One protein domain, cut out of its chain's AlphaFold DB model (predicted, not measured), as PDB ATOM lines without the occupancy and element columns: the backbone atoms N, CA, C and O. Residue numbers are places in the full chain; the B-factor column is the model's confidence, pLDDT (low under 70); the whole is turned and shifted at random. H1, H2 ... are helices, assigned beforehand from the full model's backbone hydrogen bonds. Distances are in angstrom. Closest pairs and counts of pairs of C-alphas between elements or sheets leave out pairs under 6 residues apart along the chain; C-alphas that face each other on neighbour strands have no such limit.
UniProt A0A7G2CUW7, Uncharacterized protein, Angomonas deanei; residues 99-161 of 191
ATOM      1  N   VAL A  99     195.358 152.183 152.375       46.56
ATOM      2  CA  VAL A  99     195.657 150.784 152.576       46.56
ATOM      3  C   VAL A  99     196.969 150.638 151.860       46.56
ATOM      4  O   VAL A  99     196.981 150.556 150.631       46.56
ATOM      5  N   GLN A 100     198.066 150.763 152.611       46.62
ATOM      6  CA  GLN A 100     199.387 150.728 152.040       46.62
ATOM      7  C   GLN A 100     199.384 149.398 151.341       46.62
ATOM      8  O   GLN A 100     199.119 148.363 151.963       46.62
ATOM      9  N   ILE A 101     199.504 149.466 150.018       51.16
ATOM     10  CA  ILE A 101     199.570 148.310 149.153       51.16
ATOM     11  C   ILE A 101     200.791 147.573 149.672       51.16
ATOM     12  O   ILE A 101     201.925 147.915 149.341       51.16
ATOM     13  N   SER A 102     200.568 146.656 150.615       53.12
ATOM     14  CA  SER A 102     201.663 145.958 151.249       53.12
ATOM     15  C   SER A 102     202.314 145.203 150.106       53.12
ATOM     16  O   SER A 102     201.625 144.492 149.366       53.12
ATOM     17  N   ALA A 103     203.620 145.391 149.913       56.53
ATOM     18  CA  ALA A 103     204.348 144.781 148.799       56.53
ATOM     19  C   ALA A 103     204.130 143.253 148.728       56.53
ATOM     20  O   ALA A 103     204.284 142.626 147.682       56.53
ATOM     21  N   ASN A 104     203.710 142.654 149.846       59.09
ATOM     22  CA  ASN A 104     203.444 141.237 149.982       59.09
ATOM     23  C   ASN A 104     202.002 140.820 149.658       59.09
ATOM     24  O   ASN A 104     201.820 139.679 149.238       59.09
ATOM     25  N   LEU A 105     200.998 141.693 149.777       64.50
ATOM     26  CA  LEU A 105     199.591 141.376 149.481       64.50
ATOM     27  C   LEU A 105     198.934 142.526 148.703       64.50
ATOM     28  O   LEU A 105     198.166 143.310 149.272       64.50
ATOM     29  N   PRO A 106     199.214 142.630 147.392       67.06
ATOM     30  CA  PRO A 106     198.788 143.765 146.577       67.06
ATOM     31  C   PRO A 106     197.264 143.891 146.465       67.06
ATOM     32  O   PRO A 106     196.753 144.992 146.299       67.06
ATOM     33  N   ASN A 107     196.528 142.788 146.629       69.12
ATOM     34  CA  ASN A 107     195.080 142.732 146.422       69.12
ATOM     35  C   ASN A 107     194.262 142.729 147.720       69.12
ATOM     36  O   ASN A 107     193.046 142.573 147.670       69.12
ATOM     37  N   ASN A 108     194.890 142.910 148.887       71.38
ATOM     38  CA  ASN A 108     194.170 142.855 150.164       71.38
ATOM     39  C   ASN A 108     193.094 143.954 150.281       71.38
ATOM     40  O   ASN A 108     192.096 143.771 150.962       71.38
ATOM     41  N   HIS A 109     193.265 145.083 149.587       70.56
ATOM     42  CA  HIS A 109     192.273 146.161 149.529       70.56
ATOM     43  C   HIS A 109     191.038 145.823 148.676       70.56
ATOM     44  O   HIS A 109     189.997 146.444 148.856       70.56
ATOM     45  N   LEU A 110     191.144 144.842 147.772       70.50
ATOM     46  CA  LEU A 110     190.062 144.401 146.883       70.50
ATOM     47  C   LEU A 110     189.199 143.295 147.506       70.50
ATOM     48  O   LEU A 110     188.284 142.793 146.856       70.50
ATOM     49  N   MET A 111     189.502 142.878 148.738       74.38
ATOM     50  CA  MET A 111     188.717 141.877 149.451       74.38
ATOM     51  C   MET A 111     187.612 142.523 150.305       74.38
ATOM     52  O   MET A 111     187.780 143.652 150.768       74.38
ATOM     53  N   PRO A 112     186.497 141.814 150.560       75.44
ATOM     54  CA  PRO A 112     185.459 142.249 151.492       75.44
ATOM     55  C   PRO A 112     186.028 142.426 152.897       75.44
ATOM     56  O   PRO A 112     186.882 141.643 153.306       75.44
ATOM     57  N   SER A 113     185.531 143.403 153.658       68.00
ATOM     58  CA  SER A 113     186.026 143.745 155.003       68.00
ATOM     59  C   SER A 113     186.131 142.563 155.969       68.00
ATOM     60  O   SER A 113     187.027 142.559 156.801       68.00
ATOM     61  N   GLU A 114     185.278 141.549 155.822       72.12
ATOM     62  CA  GLU A 114     185.292 140.321 156.629       72.12
ATOM     63  C   GLU A 114     186.484 139.396 156.327       72.12
ATOM     64  O   GLU A 114     186.907 138.622 157.181       72.12
ATOM     65  N   LEU A 115     187.022 139.464 155.106       68.75
ATOM     66  CA  LEU A 115     188.144 138.647 154.631       68.75
ATOM     67  C   LEU A 115     189.445 139.444 154.509       68.75
ATOM     68  O   LEU A 115     190.501 138.855 154.273       68.75
ATOM     69  N   ARG A 116     189.387 140.774 154.643       77.56
ATOM     70  CA  ARG A 116     190.566 141.640 154.616       77.56
ATOM     71  C   ARG A 116     191.476 141.285 155.776       77.56
ATOM     72  O   ARG A 116     191.077 141.321 156.935       77.56
ATOM     73  N   MET A 117     192.723 140.985 155.447       75.12
ATOM     74  CA  MET A 117     193.721 140.707 156.461       75.12
ATOM     75  C   MET A 117     194.165 142.009 157.121       75.12
ATOM     76  O   MET A 117     194.357 143.018 156.435       75.12
ATOM     77  N   ASP A 118     194.323 141.987 158.438       76.12
ATOM     78  CA  ASP A 118     194.763 143.135 159.215       76.12
ATOM     79  C   ASP A 118     196.206 143.528 158.866       76.12
ATOM     80  O   ASP A 118     197.047 142.696 158.514       76.12
ATOM     81  N   THR A 119     196.498 144.827 158.954       69.62
ATOM     82  CA  THR A 119     197.792 145.403 158.555       69.62
ATOM     83  C   THR A 119     198.955 144.790 159.337       69.62
ATOM     84  O   THR A 119     200.003 144.493 158.769       69.62
ATOM     85  N   LEU A 120     198.751 144.518 160.629       71.50
ATOM     86  CA  LEU A 120     199.765 143.910 161.491       71.50
ATOM     87  C   LEU A 120     200.068 142.466 161.081       71.50
ATOM     88  O   LEU A 120     201.228 142.049 161.109       71.50
ATOM     89  N   LEU A 121     199.054 141.699 160.678       74.31
ATOM     90  CA  LEU A 121     199.253 140.353 160.154       74.31
ATOM     91  C   LEU A 121     199.927 140.373 158.776       74.31
ATOM     92  O   LEU A 121     200.836 139.578 158.542       74.31
ATOM     93  N   ALA A 122     199.575 141.321 157.902       72.00
ATOM     94  CA  ALA A 122     200.238 141.511 156.609       72.00
ATOM     95  C   ALA A 122     201.742 141.829 156.753       72.00
ATOM     96  O   ALA A 122     202.567 141.270 156.025       72.00
ATOM     97  N   GLU A 123     202.124 142.659 157.726       71.69
ATOM     98  CA  GLU A 123     203.532 142.933 158.046       71.69
ATOM     99  C   GLU A 123     204.243 141.726 158.670       71.69
ATOM    100  O   GLU A 123     205.408 141.451 158.372       71.69
ATOM    101  N   ARG A 124     203.556 140.963 159.527       73.69
ATOM    102  CA  ARG A 124     204.124 139.750 160.134       73.69
ATOM    103  C   ARG A 124     204.380 138.655 159.108       73.69
ATOM    104  O   ARG A 124     205.378 137.953 159.236       73.69
ATOM    105  N   LEU A 125     203.545 138.539 158.077       72.38
ATOM    106  CA  LEU A 125     203.772 137.600 156.977       72.38
ATOM    107  C   LEU A 125     205.093 137.868 156.253       72.38
ATOM    108  O   LEU A 125     205.768 136.919 155.867       72.38
ATOM    109  N   HIS A 126     205.520 139.128 156.139       68.00
ATOM    110  CA  HIS A 126     206.838 139.448 155.590       68.00
ATOM    111  C   HIS A 126     207.964 138.851 156.445       68.00
ATOM    112  O   HIS A 126     208.836 138.153 155.933       68.00
ATOM    113  N   ARG A 127     207.882 139.019 157.767       70.44
ATOM    114  CA  ARG A 127     208.860 138.434 158.696       70.44
ATOM    115  C   ARG A 127     208.842 136.907 158.673       70.44
ATOM    116  O   ARG A 127     209.874 136.286 158.891       70.44
ATOM    117  N   LEU A 128     207.685 136.302 158.397       70.69
ATOM    118  CA  LEU A 128     207.557 134.854 158.221       70.69
ATOM    119  C   LEU A 128     208.152 134.375 156.892       70.69
ATOM    120  O   LEU A 128     208.692 133.275 156.857       70.69
ATOM    121  N   SER A 129     208.095 135.186 155.827       69.31
ATOM    122  CA  SER A 129     208.752 134.870 154.548       69.31
ATOM    123  C   SER A 129     210.276 134.949 154.612       69.31
ATOM    124  O   SER A 129     210.946 134.230 153.883       69.31
ATOM    125  N   GLU A 130     210.813 135.814 155.474       67.94
ATOM    126  CA  GLU A 130     212.257 135.966 155.691       67.94
ATOM    127  C   GLU A 130     212.795 135.040 156.792       67.94
ATOM    128  O   GLU A 130     214.005 134.868 156.928       67.94
ATOM    129  N   GLY A 131     211.903 134.471 157.604       67.19
ATOM    130  CA  GLY A 131     212.248 133.557 158.683       67.19
ATOM    131  C   GLY A 131     212.534 132.139 158.190       67.19
ATOM    132  O   GLY A 131     212.023 131.702 157.163       67.19
ATOM    133  N   ASP A 132     213.291 131.393 158.992       63.28
ATOM    134  CA  ASP A 132     213.747 130.020 158.717       63.28
ATOM    135  C   ASP A 132     212.639 128.959 158.922       63.28
ATOM    136  O   ASP A 132     212.877 127.834 159.361       63.28
ATOM    137  N   PHE A 133     211.380 129.345 158.699       72.12
ATOM    138  CA  PHE A 133     210.237 128.460 158.885       72.12
ATOM    139  C   PHE A 133     209.969 127.701 157.587       72.12
ATOM    140  O   PHE A 133     209.468 128.258 156.609       72.12
ATOM    141  N   GLU A 134     210.303 126.413 157.583       71.88
ATOM    142  CA  GLU A 134     210.129 125.537 156.427       71.88
ATOM    143  C   GLU A 134     208.659 125.548 155.952       71.88
ATOM    144  O   GLU A 134     207.729 125.260 156.708       71.88
ATOM    145  N   GLY A 135     208.435 125.957 154.698       72.62
ATOM    146  CA  GLY A 135     207.103 126.051 154.087       72.62
ATOM    147  C   GLY A 135     206.364 127.389 154.257       72.62
ATOM    148  O   GLY A 135     205.265 127.541 153.714       72.62
ATOM    149  N   SER A 136     206.937 128.389 154.940       76.12
ATOM    150  CA  SER A 136     206.313 129.720 155.069       76.12
ATOM    151  C   SER A 136     206.161 130.430 153.719       76.12
ATOM    152  O   SER A 136     205.102 130.985 153.422       76.12
ATOM    153  N   ALA A 137     207.184 130.354 152.865       77.25
ATOM    154  CA  ALA A 137     207.173 130.941 151.529       77.25
ATOM    155  C   ALA A 137     206.065 130.339 150.646       77.25
ATOM    156  O   ALA A 137     205.295 131.079 150.033       77.25
ATOM    157  N   GLU A 138     205.915 129.009 150.652       83.06
ATOM    158  CA  GLU A 138     204.862 128.318 149.897       83.06
ATOM    159  C   GLU A 138     203.457 128.675 150.396       83.06
ATOM    160  O   GLU A 138     202.521 128.821 149.605       83.06
ATOM    161  N   MET A 139     203.281 128.815 151.714       82.00
ATOM    162  CA  MET A 139     202.007 129.222 152.308       82.00
ATOM    163  C   MET A 139     201.630 130.642 151.882       82.00
ATOM    164  O   MET A 139     200.485 130.895 151.500       82.00
ATOM    165  N   ILE A 140     202.597 131.557 151.905       80.75
ATOM    166  CA  ILE A 140     202.401 132.946 151.491       80.75
ATOM    167  C   ILE A 140     202.083 133.018 149.995       80.75
ATOM    168  O   ILE A 140     201.177 133.750 149.596       80.75
ATOM    169  N   GLU A 141     202.754 132.227 149.159       81.88
ATOM    170  CA  GLU A 141     202.451 132.144 147.729       81.88
ATOM    171  C   GLU A 141     201.031 131.609 147.470       81.88
ATOM    172  O   GLU A 141     200.268 132.206 146.703       81.88
ATOM    173  N   LYS A 142     200.627 130.537 148.169       85.06
ATOM    174  CA  LYS A 142     199.255 130.001 148.110       85.06
ATOM    175  C   LYS A 142     198.225 131.055 148.511       85.06
ATOM    176  O   LYS A 142     197.208 131.195 147.831       85.06
ATOM    177  N   LEU A 143     198.500 131.825 149.563       83.38
ATOM    178  CA  LEU A 143     197.622 132.898 150.020       83.38
ATOM    179  C   LEU A 143     197.463 133.992 148.956       83.38
ATOM    180  O   LEU A 143     196.336 134.361 148.625       83.38
ATOM    181  N   LYS A 144     198.566 134.451 148.347       82.00
ATOM    182  CA  LYS A 144     198.520 135.429 147.244       82.00
ATOM    183  C   LYS A 144     197.693 134.909 146.065       82.00
ATOM    184  O   LYS A 144     196.883 135.650 145.506       82.00
ATOM    185  N   LYS A 145     197.858 133.633 145.707       84.31
ATOM    186  CA  LYS A 145     197.116 132.998 144.611       84.31
ATOM    187  C   LYS A 145     195.615 132.924 144.896       84.31
ATOM    188  O   LYS A 145     194.819 133.225 144.010       84.31
ATOM    189  N   LEU A 146     195.224 132.571 146.121       84.75
ATOM    190  CA  LEU A 146     193.816 132.547 146.527       84.75
ATOM    191  C   LEU A 146     193.192 133.944 146.483       84.75
ATOM    192  O   LEU A 146     192.097 134.099 145.948       84.75
ATOM    193  N   GLN A 147     193.905 134.970 146.956       82.50
ATOM    194  CA  GLN A 147     193.432 136.355 146.860       82.50
ATOM    195  C   GLN A 147     193.226 136.788 145.403       82.50
ATOM    196  O   GLN A 147     192.205 137.383 145.072       82.50
ATOM    197  N   GLN A 148     194.162 136.458 144.509       83.94
ATOM    198  CA  GLN A 148     194.014 136.735 143.076       83.94
ATOM    199  C   GLN A 148     192.806 136.014 142.467       83.94
ATOM    200  O   GLN A 148     192.051 136.624 141.713       83.94
ATOM    201  N   GLN A 149     192.601 134.737 142.802       85.31
ATOM    202  CA  GLN A 149     191.454 133.967 142.319       85.31
ATOM    203  C   GLN A 149     190.129 134.546 142.809       85.31
ATOM    204  O   GLN A 149     189.189 134.652 142.024       85.31
ATOM    205  N   PHE A 150     190.066 134.956 144.075       83.50
ATOM    206  CA  PHE A 150     188.882 135.582 144.646       83.50
ATOM    207  C   PHE A 150     188.551 136.899 143.935       83.50
ATOM    208  O   PHE A 150     187.425 137.082 143.483       83.50
ATOM    209  N   VAL A 151     189.538 137.784 143.761       81.88
ATOM    210  CA  VAL A 151     189.343 139.067 143.069       81.88
ATOM    211  C   VAL A 151     188.901 138.857 141.621       81.88
ATOM    212  O   VAL A 151     187.950 139.494 141.176       81.88
ATOM    213  N   ALA A 152     189.529 137.927 140.897       83.19
ATOM    214  CA  ALA A 152     189.149 137.614 139.521       83.19
ATOM    215  C   ALA A 152     187.727 137.031 139.424       83.19
ATOM    216  O   ALA A 152     186.978 137.369 138.508       83.19
ATOM    217  N   ALA A 153     187.336 136.172 140.371       82.81
ATOM    218  CA  ALA A 153     185.981 135.636 140.441       82.81
ATOM    219  C   ALA A 153     184.958 136.733 140.758       82.81
ATOM    220  O   ALA A 153     183.920 136.791 140.104       82.81
ATOM    221  N   ASN A 154     185.273 137.636 141.690       79.75
ATOM    222  CA  ASN A 154     184.387 138.735 142.054       79.75
ATOM    223  C   ASN A 154     184.180 139.703 140.879       79.75
ATOM    224  O   ASN A 154     183.044 139.988 140.515       79.75
ATOM    225  N   GLN A 155     185.258 140.092 140.192       80.50
ATOM    226  CA  GLN A 155     185.181 140.910 138.975       80.50
ATOM    227  C   GLN A 155     184.380 140.222 137.862       80.50
ATOM    228  O   GLN A 155     183.624 140.872 137.145       80.50
ATOM    229  N   LYS A 156     184.506 138.896 137.713       78.44
ATOM    230  CA  LYS A 156     183.718 138.127 136.740       78.44
ATOM    231  C   LYS A 156     182.231 138.096 137.103       78.44
ATOM    232  O   LYS A 156     181.396 138.181 136.208       78.44
ATOM    233  N   CYS A 157     181.894 137.981 138.385       71.44
ATOM    234  CA  CYS A 157     180.513 138.054 138.861       71.44
ATOM    235  C   CYS A 157     179.922 139.461 138.674       71.44
ATOM    236  O   CYS A 157     178.803 139.585 138.186       71.44
ATOM    237  N   GLU A 158     180.684 140.514 138.969       68.88
ATOM    238  CA  GLU A 158     180.276 141.910 138.744       68.88
ATOM    239  C   GLU A 158     180.105 142.234 137.248       68.88
ATOM    240  O   GLU A 158     179.145 142.900 136.849       68.88
ATOM    241  N   ALA A 159     180.969 141.693 136.385       65.88
ATOM    242  CA  ALA A 159     180.838 141.811 134.931       65.88
ATOM    243  C   ALA A 159     179.597 141.083 134.376       65.88
ATOM    244  O   ALA A 159     179.058 141.479 133.348       65.88
ATOM    245  N   LEU A 160     179.119 140.032 135.050       59.81
ATOM    246  CA  LEU A 160     177.878 139.332 134.690       59.81
ATOM    247  C   LEU A 160     176.626 140.000 135.279       59.81
ATOM    248  O   LEU A 160     175.543 139.855 134.720       59.81
ATOM    249  N   ALA A 161     176.765 140.744 136.379       58.38
ATOM    250  CA  ALA A 161     175.688 141.524 136.989       58.38
ATOM    251  C   ALA A 161     175.430 142.865 136.273       58.38
ATOM    252  O   ALA A 161     174.385 143.477 136.472       58.38
TER     253      ALA A 161
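This is residues 99 to 161 of the 191 residues of an uncharacterized protein of Angomonas deanei (UniProt A0A7G2CUW7). A long helix, H2, makes the length of the model, and the shorter H1 meets its first end in an open V, a helical hairpin. Residues 99 to 118, with no named element, loop on the open side of the V. The printed part has 63 residues, with two named helices, H1 then H2, and no named strand; its class is all helix. It is only just loose, close to compact, with a radius of gyration of the C-alphas of 13.0 A and spans of 45 by 22 by 18 A.

After residues 99 to 118, find H1, residues 119 to 130; a tight link leads to H2, residues 136 to 161. Residues 125 to 129 of H1 touch residues 136 to 140 of H2; the closest C-alphas, of Ser 129 and Ala 137, are 5.2 A apart. The helices run opposite ways at a steep tilt of 45 degrees. In H2 every O i to N i+4 pair is within hydrogen-bond range; in H1, 6 of 8.

Find C-alpha 119 at (197.792, 145.403, 158.555); H1 runs 17.5 A from there. H2 runs 37.5 A to C-alpha 161 at (175.688, 141.524, 136.989).

The printed part has no cut. Residues 130 to 135 and 156 to 161 stand free. Mean pLDDT of the printed part is 72.4; look for values under 70 at residues 99 to 107, for instance.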